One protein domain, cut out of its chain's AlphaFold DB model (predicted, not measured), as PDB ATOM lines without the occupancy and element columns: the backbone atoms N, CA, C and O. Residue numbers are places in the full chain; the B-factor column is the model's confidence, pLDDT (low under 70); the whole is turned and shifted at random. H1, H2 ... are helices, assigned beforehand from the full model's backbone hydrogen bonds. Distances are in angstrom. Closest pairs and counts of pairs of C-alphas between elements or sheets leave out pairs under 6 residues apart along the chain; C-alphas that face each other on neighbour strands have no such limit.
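AT A GLANCE: This is residues 107 to 222 of the 222 residues of an uncharacterized protein of Psychrobacter sp. JB385 (UniProt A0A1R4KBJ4). H5 runs through the middle of an all-helix body, with H2, H4, H6 and H7 packed round it, mostly crossed. H1 and H3 lie at one end, H1 packing on both H2 and H3, and a long stretch without named elements, residues 149 to 165, leads from H3 to H4. The 116 printed residues have seven named helices, H1 to H7 in order, and no named strand. The whole is compact, with a radius of gyration of the C-alphas of 13.4 A and spans of 37 by 36 by 30 A.

HOW THE PARTS SIT: H1, residues 109 to 119, touches H3, residues 139 to 148, about perpendicular at 84 degrees; their closest C-alphas, of Tyr 112 and Leu 145, are 6.5 A apart. H1 touches H2, residues 124 to 134, closest at C-alphas 119 and 127, 4.9 A. H5, residues 178 to 192, is the hub. With residues 182 to 186 alone it touches H2, closest at C-alphas 183 and 131, 7.2 A, at a shallow tilt of 33 degrees, only just short of steep. With residues 180 to 184 alone it touches H4, residues 166 to 173, closest at C-alphas 181 and 173, 5.7 A. H6, residues 195 to 200, and H7, residues 207 to 216, form a hairpin, closest at C-alphas 195 and 213, 6.2 A; both touch H5. Every O i to N i+4 pair is within hydrogen-bond range in H1, H3, H4, H6 and H7; H2 has 6 of 7 and H5 10 of 11.

IN THESE COORDINATES: H1 begins at C-alpha 109 (63.719, 20.057, 45.482) and measures 15.0 A, H2 15.6 A, H3 14.4 A, H5 20.8 A. H7, 13.0 A, ends at C-alpha 216 (73.279, 2.412, 28.645).

THE WHOLE: C-alphas 108 and 205, the farthest apart, are 38.7 A apart. The printed part has no cut. The link from H3 to H4 is long. Residues 204 and 220 to 222 have pLDDT under 70.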
ATOM      1  N   LYS A 107      62.243  21.017  38.836       92.19
ATOM      2  CA  LYS A 107      62.366  22.455  39.115       92.19
ATOM      3  C   LYS A 107      62.505  22.723  40.611       92.19
ATOM      4  O   LYS A 107      63.301  23.580  40.988       92.19
ATOM      5  N   ASN A 108      61.776  21.986  41.439       94.69
ATOM      6  CA  ASN A 108      61.759  22.094  42.891       94.69
ATOM      7  C   ASN A 108      62.470  20.896  43.525       94.69
ATOM      8  O   ASN A 108      62.616  19.847  42.901       94.69
ATOM      9  N   ASP A 109      62.897  21.047  44.777       97.19
ATOM     10  CA  ASP A 109      63.719  20.057  45.482       97.19
ATOM     11  C   ASP A 109      63.100  18.655  45.471       97.19
ATOM     12  O   ASP A 109      63.828  17.695  45.244       97.19
ATOM     13  N   ASP A 110      61.777  18.537  45.605       97.19
ATOM     14  CA  ASP A 110      61.071  17.250  45.628       97.19
ATOM     15  C   ASP A 110      61.303  16.416  44.358       97.19
ATOM     16  O   ASP A 110      61.538  15.211  44.446       97.19
ATOM     17  N   GLU A 111      61.313  17.036  43.172       97.56
ATOM     18  CA  GLU A 111      61.588  16.303  41.932       97.56
ATOM     19  C   GLU A 111      63.050  15.848  41.843       97.56
ATOM     20  O   GLU A 111      63.334  14.753  41.356       97.56
ATOM     21  N   TYR A 112      63.989  16.666  42.327       97.94
ATOM     22  CA  TYR A 112      65.405  16.294  42.367       97.94
ATOM     23  C   TYR A 112      65.679  15.205  43.402       97.94
ATOM     24  O   TYR A 112      66.457  14.295  43.127       97.94
ATOM     25  N   LEU A 113      65.036  15.267  44.568       97.44
ATOM     26  CA  LEU A 113      65.117  14.232  45.594       97.44
ATOM     27  C   LEU A 113      64.539  12.916  45.070       97.44
ATOM     28  O   LEU A 113      65.214  11.896  45.142       97.44
ATOM     29  N   CYS A 114      63.375  12.956  44.418       97.44
ATOM     30  CA  CYS A 114      62.802  11.785  43.761       97.44
ATOM     31  C   CYS A 114      63.745  11.200  42.696       97.44
ATOM     32  O   CYS A 114      63.905   9.983  42.614       97.44
ATOM     33  N   PHE A 115      64.396  12.041  41.884       97.50
ATOM     34  CA  PHE A 115      65.391  11.583  40.912       97.50
ATOM     35  C   PHE A 115      66.594  10.912  41.595       97.50
ATOM     36  O   PHE A 115      67.048   9.861  41.148       97.50
ATOM     37  N   LEU A 116      67.104  11.493  42.686       96.94
ATOM     38  CA  LEU A 116      68.214  10.933  43.464       96.94
ATOM     39  C   LEU A 116      67.843   9.602  44.130       96.94
ATOM     40  O   LEU A 116      68.674   8.694  44.146       96.94
ATOM     41  N   ASP A 117      66.614   9.459  44.621       95.56
ATOM     42  CA  ASP A 117      66.114   8.212  45.207       95.56
ATOM     43  C   ASP A 117      66.023   7.099  44.152       95.56
ATOM     44  O   ASP A 117      66.442   5.966  44.396       95.56
ATOM     45  N   LEU A 118      65.550   7.420  42.941       96.06
ATOM     46  CA  LEU A 118      65.552   6.477  41.815       96.06
ATOM     47  C   LEU A 118      66.975   6.123  41.365       96.06
ATOM     48  O   LEU A 118      67.246   4.971  41.031       96.06
ATOM     49  N   LEU A 119      67.897   7.085  41.392       95.31
ATOM     50  CA  LEU A 119      69.304   6.865  41.059       95.31
ATOM     51  C   LEU A 119      70.006   5.946  42.071       95.31
ATOM     52  O   LEU A 119      70.890   5.178  41.704       95.31
ATOM     53  N   GLN A 120      69.618   6.014  43.342       93.00
ATOM     54  CA  GLN A 120      70.148   5.164  44.413       93.00
ATOM     55  C   GLN A 120      69.424   3.816  44.525       93.00
ATOM     56  O   GLN A 120      69.722   3.035  45.428       93.00
ATOM     57  N   ASN A 121      68.496   3.514  43.613       90.50
ATOM     58  CA  ASN A 121      67.783   2.248  43.616       90.50
ATOM     59  C   ASN A 121      68.745   1.067  43.400       90.50
ATOM     60  O   ASN A 121      69.661   1.135  42.579       90.50
ATOM     61  N   GLU A 122      68.516  -0.031  44.123       87.62
ATOM     62  CA  GLU A 122      69.325  -1.255  44.031       87.62
ATOM     63  C   GLU A 122      69.122  -2.005  42.703       87.62
ATOM     64  O   GLU A 122      69.938  -2.839  42.316       87.62
ATOM     65  N   GLN A 123      68.035  -1.721  41.982       90.19
ATOM     66  CA  GLN A 123      67.744  -2.339  40.694       90.19
ATOM     67  C   GLN A 123      68.566  -1.677  39.591       90.19
ATOM     68  O   GLN A 123      68.237  -0.591  39.107       90.19
ATOM     69  N   ASN A 124      69.605  -2.387  39.151       86.88
ATOM     70  CA  ASN A 124      70.565  -1.923  38.152       86.88
ATOM     71  C   ASN A 124      69.924  -1.371  36.869       86.88
ATOM     72  O   ASN A 124      70.397  -0.367  36.351       86.88
ATOM     73  N   THR A 125      68.845  -1.978  36.368       89.94
ATOM     74  CA  THR A 125      68.161  -1.510  35.150       89.94
ATOM     75  C   THR A 125      67.579  -0.104  35.325       89.94
ATOM     76  O   THR A 125      67.911   0.784  34.550       89.94
ATOM     77  N   LEU A 126      66.784   0.121  36.381       91.81
ATOM     78  CA  LEU A 126      66.205   1.436  36.686       91.81
ATOM     79  C   LEU A 126      67.306   2.456  37.000       91.81
ATOM     80  O   LEU A 126      67.275   3.570  36.489       91.81
ATOM     81  N   GLN A 127      68.314   2.070  37.788       94.25
ATOM     82  CA  GLN A 127      69.467   2.925  38.076       94.25
ATOM     83  C   GLN A 127      70.179   3.374  36.788       94.25
ATOM     84  O   GLN A 127      70.515   4.550  36.644       94.25
ATOM     85  N   ASN A 128      70.408   2.458  35.844       94.00
ATOM     86  CA  ASN A 128      71.077   2.765  34.583       94.00
ATOM     87  C   ASN A 128      70.206   3.632  33.657       94.00
ATOM     88  O   ASN A 128      70.734   4.550  33.027       94.00
ATOM     89  N   ASP A 129      68.889   3.401  33.618       92.06
ATOM     90  CA  ASP A 129      67.932   4.278  32.933       92.06
ATOM     91  C   ASP A 129      67.993   5.708  33.502       92.06
ATOM     92  O   ASP A 129      68.131   6.675  32.752       92.06
ATOM     93  N   VAL A 130      67.989   5.863  34.832       95.31
ATOM     94  CA  VAL A 130      68.113   7.175  35.497       95.31
ATOM     95  C   VAL A 130      69.452   7.839  35.157       95.31
ATOM     96  O   VAL A 130      69.491   9.021  34.808       95.31
ATOM     97  N   LEU A 131      70.557   7.087  35.209       95.19
ATOM     98  CA  LEU A 131      71.895   7.578  34.858       95.19
ATOM     99  C   LEU A 131      71.963   8.103  33.422       95.19
ATOM    100  O   LEU A 131      72.597   9.131  33.185       95.19
ATOM    101  N   LYS A 132      71.299   7.437  32.472       91.81
ATOM    102  CA  LYS A 132      71.244   7.875  31.072       91.81
ATOM    103  C   LYS A 132      70.639   9.273  30.937       91.81
ATOM    104  O   LYS A 132      71.120  10.066  30.129       91.81
ATOM    105  N   HIS A 133      69.639   9.621  31.749       92.12
ATOM    106  CA  HIS A 133      69.037  10.957  31.713       92.12
ATOM    107  C   HIS A 133      70.010  12.077  32.097       92.12
ATOM    108  O   HIS A 133      69.841  13.196  31.607       92.12
ATOM    109  N   LEU A 134      71.049  11.786  32.894       94.38
ATOM    110  CA  LEU A 134      72.080  12.773  33.216       94.38
ATOM    111  C   LEU A 134      72.728  13.323  31.950       94.38
ATOM    112  O   LEU A 134      72.984  14.511  31.901       94.38
ATOM    113  N   TYR A 135      72.920  12.522  30.898       91.88
ATOM    114  CA  TYR A 135      73.524  12.996  29.650       91.88
ATOM    115  C   TYR A 135      72.782  14.207  29.047       91.88
ATOM    116  O   TYR A 135      73.417  15.119  28.519       91.88
ATOM    117  N   TYR A 136      71.456  14.284  29.191       90.31
ATOM    118  CA  TYR A 136      70.632  15.344  28.598       90.31
ATOM    119  C   TYR A 136      70.449  16.578  29.493       90.31
ATOM    120  O   TYR A 136      69.716  17.499  29.129       90.31
ATOM    121  N   PHE A 137      71.067  16.616  30.675       95.12
ATOM    122  CA  PHE A 137      70.907  17.733  31.604       95.12
ATOM    123  C   PHE A 137      71.818  18.914  31.253       95.12
ATOM    124  O   PHE A 137      72.916  18.752  30.704       95.12
ATOM    125  N   ASP A 138      71.333  20.109  31.592       94.69
ATOM    126  CA  ASP A 138      72.090  21.356  31.566       94.69
ATOM    127  C   ASP A 138      72.838  21.585  32.892       94.69
ATOM    128  O   ASP A 138      72.637  20.876  33.882       94.69
ATOM    129  N   THR A 139      73.700  22.604  32.911       96.12
ATOM    130  CA  THR A 139      74.489  22.981  34.092       96.12
ATOM    131  C   THR A 139      73.626  23.240  35.323       96.12
ATOM    132  O   THR A 139      73.980  22.794  36.411       96.12
ATOM    133  N   HIS A 140      72.472  23.890  35.161       96.62
ATOM    134  CA  HIS A 140      71.604  24.239  36.284       96.62
ATOM    135  C   HIS A 140      71.071  22.993  37.004       96.62
ATOM    136  O   HIS A 140      71.082  22.926  38.235       96.62
ATOM    137  N   LYS A 141      70.659  21.969  36.247       97.06
ATOM    138  CA  LYS A 141      70.230  20.691  36.826       97.06
ATOM    139  C   LYS A 141      71.359  19.988  37.575       97.06
ATOM    140  O   LYS A 141      71.112  19.465  38.662       97.06
ATOM    141  N   TYR A 142      72.586  19.991  37.048       97.31
ATOM    142  CA  TYR A 142      73.725  19.401  37.763       97.31
ATOM    143  C   TYR A 142      74.059  20.158  39.042       97.31
ATOM    144  O   TYR A 142      74.283  19.524  40.065       97.31
ATOM    145  N   GLU A 143      74.064  21.492  39.016       97.12
ATOM    146  CA  GLU A 143      74.294  22.312  40.209       97.12
ATOM    147  C   GLU A 143      73.262  21.998  41.297       97.12
ATOM    148  O   GLU A 143      73.613  21.829  42.468       97.12
ATOM    149  N   LYS A 144      71.990  21.852  40.906       97.81
ATOM    150  CA  LYS A 144      70.910  21.511  41.830       97.81
ATOM    151  C   LYS A 144      71.045  20.091  42.389       97.81
ATOM    152  O   LYS A 144      70.912  19.911  43.600       97.81
ATOM    153  N   LEU A 145      71.371  19.105  41.550       97.75
ATOM    154  CA  LEU A 145      71.684  17.745  42.003       97.75
ATOM    155  C   LEU A 145      72.887  17.735  42.952       97.75
ATOM    156  O   LEU A 145      72.832  17.083  43.989       97.75
ATOM    157  N   ASN A 146      73.947  18.479  42.635       96.94
ATOM    158  CA  ASN A 146      75.155  18.573  43.452       96.94
ATOM    159  C   ASN A 146      74.879  19.210  44.819       96.94
ATOM    160  O   ASN A 146      75.460  18.805  45.818       96.94
ATOM    161  N   HIS A 147      73.978  20.193  44.872       96.88
ATOM    162  CA  HIS A 147      73.564  20.826  46.120       96.88
ATOM    163  C   HIS A 147      72.797  19.867  47.047       96.88
ATOM    164  O   HIS A 147      72.970  19.918  48.263       96.88
ATOM    165  N   LEU A 148      71.942  19.011  46.479       97.31
ATOM    166  CA  LEU A 148      71.078  18.098  47.238       97.31
ATOM    167  C   LEU A 148      71.744  16.745  47.535       97.31
ATOM    168  O   LEU A 148      71.442  16.099  48.539       97.31
ATOM    169  N   SER A 149      72.664  16.311  46.676       95.12
ATOM    170  CA  SER A 149      73.391  15.053  46.808       95.12
ATOM    171  C   SER A 149      74.461  15.120  47.894       95.12
ATOM    172  O   SER A 149      75.298  16.016  47.926       95.12
ATOM    173  N   LYS A 150      74.485  14.104  48.762       88.75
ATOM    174  CA  LYS A 150      75.541  13.929  49.778       88.75
ATOM    175  C   LYS A 150      76.621  12.925  49.378       88.75
ATOM    176  O   LYS A 150      77.680  12.900  49.997       88.75
ATOM    177  N   GLN A 151      76.335  12.053  48.412       90.19
ATOM    178  CA  GLN A 151      77.161  10.874  48.115       90.19
ATOM    179  C   GLN A 151      77.782  10.906  46.717       90.19
ATOM    180  O   GLN A 151      78.838  10.311  46.508       90.19
ATOM    181  N   LEU A 152      77.130  11.586  45.775       96.06
ATOM    182  CA  LEU A 152      77.533  11.689  44.377       96.06
ATOM    183  C   LEU A 152      77.981  13.120  44.079       96.06
ATOM    184  O   LEU A 152      77.332  14.067  44.524       96.06
ATOM    185  N   ASP A 153      79.063  13.255  43.319       95.75
ATOM    186  CA  ASP A 153      79.585  14.540  42.859       95.75
ATOM    187  C   ASP A 153      79.112  14.810  41.426       95.75
ATOM    188  O   ASP A 153      79.619  14.229  40.463       95.75
ATOM    189  N   PHE A 154      78.123  15.693  41.287       97.38
ATOM    190  CA  PHE A 154      77.612  16.101  39.978       97.38
ATOM    191  C   PHE A 154      78.376  17.297  39.400       97.38
ATOM    192  O   PHE A 154      78.150  17.659  38.245       97.38
ATOM    193  N   SER A 155      79.317  17.885  40.150       96.31
ATOM    194  CA  SER A 155      80.149  18.980  39.640       96.31
ATOM    195  C   SER A 155      81.052  18.559  38.484       96.31
ATOM    196  O   SER A 155      81.377  19.367  37.613       96.31
ATOM    197  N   LEU A 156      81.360  17.264  38.401       95.88
ATOM    198  CA  LEU A 156      82.109  16.660  37.303       95.88
ATOM    199  C   LEU A 156      81.469  16.914  35.927       95.88
ATOM    200  O   LEU A 156      82.191  16.991  34.941       95.88
ATOM    201  N   PHE A 157      80.147  17.104  35.839       96.31
ATOM    202  CA  PHE A 157      79.457  17.353  34.565       96.31
ATOM    203  C   PHE A 157      79.669  18.766  33.997       96.31
ATOM    204  O   PHE A 157      79.385  18.991  32.822       96.31
ATOM    205  N   TYR A 158      80.146  19.718  34.802       94.00
ATOM    206  CA  TYR A 158      80.389  21.102  34.370       94.00
ATOM    207  C   TYR A 158      81.768  21.646  34.768       94.00
ATOM    208  O   TYR A 158      82.095  22.786  34.446       94.00
ATOM    209  N   ASN A 159      82.585  20.847  35.455       93.38
ATOM    210  CA  ASN A 159      83.925  21.219  35.903       93.38
ATOM    211  C   ASN A 159      84.923  20.060  35.737       93.38
ATOM    212  O   ASN A 159      85.708  19.741  36.633       93.38
ATOM    213  N   LEU A 160      84.859  19.391  34.587       93.25
ATOM    214  CA  LEU A 160      85.770  18.307  34.244       93.25
ATOM    215  C   LEU A 160      87.167  18.875  33.906       93.25
ATOM    216  O   LEU A 160      87.266  19.866  33.178       93.25
ATOM    217  N   PRO A 161      88.272  18.286  34.397       91.62
ATOM    218  CA  PRO A 161      89.605  18.775  34.065       91.62
ATOM    219  C   PRO A 161      89.969  18.517  32.599       91.62
ATOM    220  O   PRO A 161      89.648  17.480  32.030       91.62
ATOM    221  N   ASN A 162      90.780  19.409  32.025       85.12
ATOM    222  CA  ASN A 162      91.240  19.320  30.629       85.12
ATOM    223  C   ASN A 162      92.083  18.073  30.305       85.12
ATOM    224  O   ASN A 162      92.306  17.763  29.137       85.12
ATOM    225  N   LYS A 163      92.642  17.399  31.316       89.25
ATOM    226  CA  LYS A 163      93.470  16.200  31.143       89.25
ATOM    227  C   LYS A 163      92.911  15.072  31.991       89.25
ATOM    228  O   LYS A 163      93.093  15.061  33.205       89.25
ATOM    229  N   ILE A 164      92.282  14.120  31.316       94.44
ATOM    230  CA  ILE A 164      91.677  12.931  31.907       94.44
ATOM    231  C   ILE A 164      92.524  11.738  31.493       94.44
ATOM    232  O   ILE A 164      92.845  11.564  30.318       94.44
ATOM    233  N   ASN A 165      92.922  10.931  32.462       93.75
ATOM    234  CA  ASN A 165      93.623   9.680  32.224       93.75
ATOM    235  C   ASN A 165      93.214   8.657  33.287       93.75
ATOM    236  O   ASN A 165      92.510   8.985  34.244       93.75
ATOM    237  N   LYS A 166      93.679   7.419  33.115       93.81
ATOM    238  CA  LYS A 166      93.395   6.313  34.031       93.81
ATOM    239  C   LYS A 166      93.721   6.644  35.492       93.81
ATOM    240  O   LYS A 166      92.934   6.341  36.377       93.81
ATOM    241  N   HIS A 167      94.841   7.325  35.742       93.56
ATOM    242  CA  HIS A 167      95.240   7.700  37.100       93.56
ATOM    243  C   HIS A 167      94.274   8.705  37.738       93.56
ATOM    244  O   HIS A 167      93.919   8.561  38.903       93.56
ATOM    245  N   TRP A 168      93.820   9.708  36.980       94.88
ATOM    246  CA  TRP A 168      92.791  10.633  37.454       94.88
ATOM    247  C   TRP A 168      91.486   9.894  37.757       94.88
ATOM    248  O   TRP A 168      90.912  10.104  38.821       94.88
ATOM    249  N   PHE A 169      91.047   9.005  36.859       94.69
ATOM    250  CA  PHE A 169      89.810   8.249  37.047       94.69
ATOM    251  C   PHE A 169      89.879   7.396  38.319       94.69
ATOM    252  O   PHE A 169      88.989   7.492  39.158       94.69
ATOM    253  N   GLU A 170      90.975   6.654  38.511       93.06
ATOM    254  CA  GLU A 170      91.233   5.871  39.723       93.06
ATOM    255  C   GLU A 170      91.194   6.751  40.981       93.06
ATOM    256  O   GLU A 170      90.543   6.401  41.961       93.06
ATOM    257  N   GLN A 171      91.835   7.925  40.965       93.56
ATOM    258  CA  GLN A 171      91.793   8.849  42.103       93.56
ATOM    259  C   GLN A 171      90.371   9.325  42.431       93.56
ATOM    260  O   GLN A 171      90.048   9.461  43.611       93.56
ATOM    261  N   GLN A 172      89.528   9.566  41.421       93.94
ATOM    262  CA  GLN A 172      88.139   9.985  41.636       93.94
ATOM    263  C   GLN A 172      87.264   8.869  42.213       93.94
ATOM    264  O   GLN A 172      86.365   9.136  43.012       93.94
ATOM    265  N   THR A 173      87.500   7.621  41.813       94.19
ATOM    266  CA  THR A 173      86.594   6.497  42.092       94.19
ATOM    267  C   THR A 173      87.075   5.567  43.207       94.19
ATOM    268  O   THR A 173      86.301   4.747  43.713       94.19
ATOM    269  N   LYS A 174      88.329   5.695  43.657       93.31
ATOM    270  CA  LYS A 174      88.917   4.842  44.697       93.31
ATOM    271  C   LYS A 174      88.088   4.839  45.984       93.31
ATOM    272  O   LYS A 174      87.864   5.872  46.611       93.31
ATOM    273  N   GLY A 175      87.670   3.643  46.405       91.94
ATOM    274  CA  GLY A 175      86.859   3.437  47.610       91.94
ATOM    275  C   GLY A 175      85.409   3.927  47.496       91.94
ATOM    276  O   GLY A 175      84.713   3.980  48.509       91.94
ATOM    277  N   LYS A 176      84.954   4.303  46.296       94.19
ATOM    278  CA  LYS A 176      83.572   4.705  46.012       94.19
ATOM    279  C   LYS A 176      82.756   3.529  45.473       94.19
ATOM    280  O   LYS A 176      83.318   2.550  44.985       94.19
ATOM    281  N   SER A 177      81.433   3.641  45.567       93.38
ATOM    282  CA  SER A 177      80.494   2.641  45.051       93.38
ATOM    283  C   SER A 177      80.519   2.568  43.523       93.38
ATOM    284  O   SER A 177      80.852   3.547  42.856       93.38
ATOM    285  N   LEU A 178      80.073   1.442  42.963       93.38
ATOM    286  CA  LEU A 178      79.907   1.279  41.516       93.38
ATOM    287  C   LEU A 178      79.010   2.371  40.903       93.38
ATOM    288  O   LEU A 178      79.333   2.910  39.849       93.38
ATOM    289  N   LEU A 179      77.934   2.775  41.588       95.00
ATOM    290  CA  LEU A 179      77.100   3.906  41.160       95.00
ATOM    291  C   LEU A 179      77.929   5.188  40.974       95.00
ATOM    292  O   LEU A 179      77.781   5.878  39.969       95.00
ATOM    293  N   TYR A 180      78.840   5.492  41.901       95.56
ATOM    294  CA  TYR A 180      79.729   6.645  41.759       95.56
ATOM    295  C   TYR A 180      80.642   6.499  40.536       95.56
ATOM    296  O   TYR A 180      80.839   7.461  39.801       95.56
ATOM    297  N   HIS A 181      81.167   5.297  40.270       95.44
ATOM    298  CA  HIS A 181      81.987   5.042  39.077       95.44
ATOM    299  C   HIS A 181      81.190   5.296  37.797       95.44
ATOM    300  O   HIS A 181      81.707   5.942  36.887       95.44
ATOM    301  N   LYS A 182      79.920   4.866  37.750       95.75
ATOM    302  CA  LYS A 182      79.007   5.158  36.637       95.75
ATOM    303  C   LYS A 182      78.764   6.665  36.484       95.75
ATOM    304  O   LYS A 182      78.800   7.160  35.365       95.75
ATOM    305  N   VAL A 183      78.604   7.420  37.579       96.62
ATOM    306  CA  VAL A 183      78.481   8.894  37.544       96.62
ATOM    307  C   VAL A 183      79.730   9.557  36.954       96.62
ATOM    308  O   VAL A 183      79.601  10.401  36.067       96.62
ATOM    309  N   VAL A 184      80.935   9.154  37.380       96.06
ATOM    310  CA  VAL A 184      82.192   9.671  36.804       96.06
ATOM    311  C   VAL A 184      82.293   9.308  35.320       96.06
ATOM    312  O   VAL A 184      82.618  10.169  34.504       96.06
ATOM    313  N   ALA A 185      81.977   8.064  34.951       95.38
ATOM    314  CA  ALA A 185      81.979   7.614  33.561       95.38
ATOM    315  C   ALA A 185      81.006   8.429  32.692       95.38
ATOM    316  O   ALA A 185      81.395   8.874  31.615       95.38
ATOM    317  N   SER A 186      79.793   8.702  33.180       95.88
ATOM    318  CA  SER A 186      78.809   9.560  32.505       95.88
ATOM    319  C   SER A 186      79.302  10.995  32.323       95.88
ATOM    320  O   SER A 186      79.129  11.564  31.246       95.88
ATOM    321  N   ALA A 187      79.931  11.583  33.345       96.25
ATOM    322  CA  ALA A 187      80.465  12.943  33.271       96.25
ATOM    323  C   ALA A 187      81.598  13.060  32.239       96.25
ATOM    324  O   ALA A 187      81.624  13.997  31.438       96.25
ATOM    325  N   VAL A 188      82.506  12.075  32.215       95.81
ATOM    326  CA  VAL A 188      83.560  11.999  31.197       95.81
ATOM    327  C   VAL A 188      82.953  11.792  29.813       95.81
ATOM    328  O   VAL A 188      83.293  12.538  28.897       95.81
ATOM    329  N   TYR A 189      82.028  10.837  29.669       95.19
ATOM    330  CA  TYR A 189      81.368  10.542  28.399       95.19
ATOM    331  C   TYR A 189      80.691  11.774  27.806       95.19
ATOM    332  O   TYR A 189      80.922  12.079  26.646       95.19
ATOM    333  N   LYS A 190      79.943  12.538  28.608       93.44
ATOM    334  CA  LYS A 190      79.273  13.764  28.150       93.44
ATOM    335  C   LYS A 190      80.233  14.785  27.520       93.44
ATOM    336  O   LYS A 190      79.810  15.596  26.708       93.44
ATOM    337  N   THR A 191      81.502  14.785  27.926       91.25
ATOM    338  CA  THR A 191      82.508  15.731  27.420       91.25
ATOM    339  C   THR A 191      83.261  15.192  26.206       91.25
ATOM    340  O   THR A 191      83.649  15.965  25.335       91.25
ATOM    341  N   VAL A 192      83.539  13.886  26.179       92.19
ATOM    342  CA  VAL A 192      84.431  13.268  25.179       92.19
ATOM    343  C   VAL A 192      83.695  12.493  24.089       92.19
ATOM    344  O   VAL A 192      84.298  12.234  23.054       92.19
ATOM    345  N   GLU A 193      82.448  12.088  24.345       92.25
ATOM    346  CA  GLU A 193      81.556  11.363  23.426       92.25
ATOM    347  C   GLU A 193      82.189  10.083  22.836       92.25
ATOM    348  O   GLU A 193      81.888   9.638  21.732       92.25
ATOM    349  N   ASP A 194      83.095   9.451  23.594       93.44
ATOM    350  CA  ASP A 194      83.817   8.247  23.178       93.44
ATOM    351  C   ASP A 194      83.758   7.167  24.265       93.44
ATOM    352  O   ASP A 194      84.497   7.180  25.256       93.44
ATOM    353  N   LYS A 195      82.893   6.169  24.038       94.00
ATOM    354  CA  LYS A 195      82.736   4.994  24.909       94.00
ATOM    355  C   LYS A 195      84.043   4.213  25.071       94.00
ATOM    356  O   LYS A 195      84.325   3.717  26.160       94.00
ATOM    357  N   LYS A 196      84.868   4.105  24.019       93.81
ATOM    358  CA  LYS A 196      86.159   3.396  24.082       93.81
ATOM    359  C   LYS A 196      87.157   4.166  24.931       93.81
ATOM    360  O   LYS A 196      87.874   3.543  25.712       93.81
ATOM    361  N   PHE A 197      87.188   5.492  24.810       94.62
ATOM    362  CA  PHE A 197      88.018   6.325  25.673       94.62
ATOM    363  C   PHE A 197      87.595   6.180  27.133       94.62
ATOM    364  O   PHE A 197      88.439   5.833  27.954       94.62
ATOM    365  N   VAL A 198      86.306   6.342  27.454       94.62
ATOM    366  CA  VAL A 198      85.792   6.179  28.826       94.62
ATOM    367  C   VAL A 198      86.145   4.799  29.379       94.62
ATOM    368  O   VAL A 198      86.696   4.699  30.471       94.62
ATOM    369  N   HIS A 199      85.922   3.740  28.600       93.81
ATOM    370  CA  HIS A 199      86.289   2.382  28.990       93.81
ATOM    371  C   HIS A 199      87.804   2.217  29.212       93.81
ATOM    372  O   HIS A 199      88.211   1.542  30.151       93.81
ATOM    373  N   SER A 200      88.658   2.878  28.422       93.69
ATOM    374  CA  SER A 200      90.120   2.825  28.600       93.69
ATOM    375  C   SER A 200      90.616   3.452  29.912       93.69
ATOM    376  O   SER A 200      91.746   3.192  30.332       93.69
ATOM    377  N   LEU A 201      89.783   4.276  30.561       93.69
ATOM    378  CA  LEU A 201      90.075   4.869  31.867       93.69
ATOM    379  C   LEU A 201      89.818   3.901  33.025       93.69
ATOM    380  O   LEU A 201      90.282   4.166  34.133       93.69
ATOM    381  N   THR A 202      89.088   2.809  32.791       88.06
ATOM    382  CA  THR A 202      88.734   1.831  33.823       88.06
ATOM    383  C   THR A 202      89.722   0.659  33.830       88.06
ATOM    384  O   THR A 202      90.485   0.446  32.886       88.06
ATOM    385  N   ASP A 203      89.739  -0.123  34.910       74.31
ATOM    386  CA  ASP A 203      90.601  -1.309  35.025       74.31
ATOM    387  C   ASP A 203      90.091  -2.539  34.246       74.31
ATOM    388  O   ASP A 203      90.679  -3.609  34.357       74.31
ATOM    389  N   MET A 204      89.038  -2.404  33.426       65.12
ATOM    390  CA  MET A 204      88.436  -3.477  32.607       65.12
ATOM    391  C   MET A 204      87.931  -4.716  33.380       65.12
ATOM    392  O   MET A 204      87.534  -5.702  32.764       65.12
ATOM    393  N   THR A 205      87.921  -4.695  34.717       71.81
ATOM    394  CA  THR A 205      87.525  -5.845  35.552       71.81
ATOM    395  C   THR A 205      86.064  -5.835  35.998       71.81
ATOM    396  O   THR A 205      85.586  -6.847  36.502       71.81
ATOM    397  N   ASP A 206      85.358  -4.712  35.849       81.88
ATOM    398  CA  ASP A 206      83.970  -4.566  36.296       81.88
ATOM    399  C   ASP A 206      83.003  -4.725  35.114       81.88
ATOM    400  O   ASP A 206      82.880  -3.839  34.262       81.88
ATOM    401  N   ALA A 207      82.341  -5.884  35.053       88.50
ATOM    402  CA  ALA A 207      81.393  -6.217  33.993       88.50
ATOM    403  C   ALA A 207      80.157  -5.303  34.003       88.50
ATOM    404  O   ALA A 207      79.642  -4.961  32.943       88.50
ATOM    405  N   GLU A 208      79.709  -4.848  35.176       90.75
ATOM    406  CA  GLU A 208      78.545  -3.967  35.274       90.75
ATOM    407  C   GLU A 208      78.868  -2.548  34.795       90.75
ATOM    408  O   GLU A 208      78.036  -1.899  34.153       90.75
ATOM    409  N   LEU A 209      80.081  -2.055  35.068       92.44
ATOM    410  CA  LEU A 209      80.548  -0.781  34.519       92.44
ATOM    411  C   LEU A 209      80.757  -0.866  33.001       92.44
ATOM    412  O   LEU A 209      80.427   0.081  32.286       92.44
ATOM    413  N   PHE A 210      81.275  -1.994  32.508       93.00
ATOM    414  CA  PHE A 210      81.388  -2.260  31.074       93.00
ATOM    415  C   PHE A 210      80.014  -2.207  30.391       93.00
ATOM    416  O   PHE A 210      79.832  -1.446  29.437       93.00
ATOM    417  N   ASP A 211      79.038  -2.950  30.917       92.75
ATOM    418  CA  ASP A 211      77.675  -2.978  30.387       92.75
ATOM    419  C   ASP A 211      77.043  -1.588  30.427       92.75
ATOM    420  O   ASP A 211      76.434  -1.154  29.450       92.75
ATOM    421  N   PHE A 212      77.234  -0.839  31.516       94.12
ATOM    422  CA  PHE A 212      76.776   0.544  31.601       94.12
ATOM    423  C   PHE A 212      77.340   1.417  30.467       94.12
ATOM    424  O   PHE A 212      76.581   2.089  29.766       94.12
ATOM    425  N   ILE A 213      78.655   1.375  30.239       94.25
ATOM    426  CA  ILE A 213      79.311   2.207  29.223       94.25
ATOM    427  C   ILE A 213      78.821   1.873  27.810       94.25
ATOM    428  O   ILE A 213      78.581   2.780  27.014       94.25
ATOM    429  N   TYR A 214      78.678   0.591  27.473       93.00
ATOM    430  CA  TYR A 214      78.360   0.194  26.100       93.00
ATOM    431  C   TYR A 214      76.864   0.123  25.801       93.00
ATOM    432  O   TYR A 214      76.472   0.492  24.693       93.00
ATOM    433  N   ILE A 215      76.039  -0.300  26.763       92.50
ATOM    434  CA  ILE A 215      74.599  -0.530  26.567       92.50
ATOM    435  C   ILE A 215      73.774   0.706  26.947       92.50
ATOM    436  O   ILE A 215      72.782   1.002  26.284       92.50
ATOM    437  N   TRP A 216      74.157   1.422  28.009       92.88
ATOM    438  CA  TRP A 216      73.279   2.412  28.645       92.88
ATOM    439  C   TRP A 216      73.637   3.864  28.351       92.88
ATOM    440  O   TRP A 216      72.733   4.697  28.237       92.88
ATOM    441  N   LEU A 217      74.925   4.184  28.197       92.62
ATOM    442  CA  LEU A 217      75.305   5.499  27.683       92.62
ATOM    443  C   LEU A 217      74.735   5.674  26.265       92.62
ATOM    444  O   LEU A 217      74.781   4.726  25.470       92.62
ATOM    445  N   PRO A 218      74.176   6.854  25.944       89.19
ATOM    446  CA  PRO A 218      73.559   7.085  24.645       89.19
ATOM    447  C   PRO A 218      74.587   6.921  23.525       89.19
ATOM    448  O   PRO A 218      75.770   7.168  23.725       89.19
ATOM    449  N   ASP A 219      74.138   6.464  22.358       79.31
ATOM    450  CA  ASP A 219      74.942   6.541  21.143       79.31
ATOM    451  C   ASP A 219      74.717   7.925  20.529       79.31
ATOM    452  O   ASP A 219      73.579   8.279  20.221       79.31
ATOM    453  N   ASP A 220      75.785   8.696  20.318       58.72
ATOM    454  CA  ASP A 220      75.723  10.008  19.649       58.72
ATOM    455  C   ASP A 220      75.444   9.907  18.136       58.72
ATOM    456  O   ASP A 220      75.624  10.858  17.380       58.72
ATOM    457  N   THR A 221      74.965   8.754  17.664       44.72
ATOM    458  CA  THR A 221      74.436   8.601  16.310       44.72
ATOM    459  C   THR A 221      72.995   9.113  16.253       44.72
ATOM    460  O   THR A 221      72.047   8.324  16.210       44.72
ATOM    461  N   LEU A 222      72.845  10.439  16.256       36.31
ATOM    462  CA  LEU A 222      71.711  11.149  15.657       36.31
ATOM    463  C   LEU A 222      72.208  11.990  14.480       36.31
ATOM    464  O   LEU A 222      73.130  12.807  14.687       36.31
TER     465      LEU A 222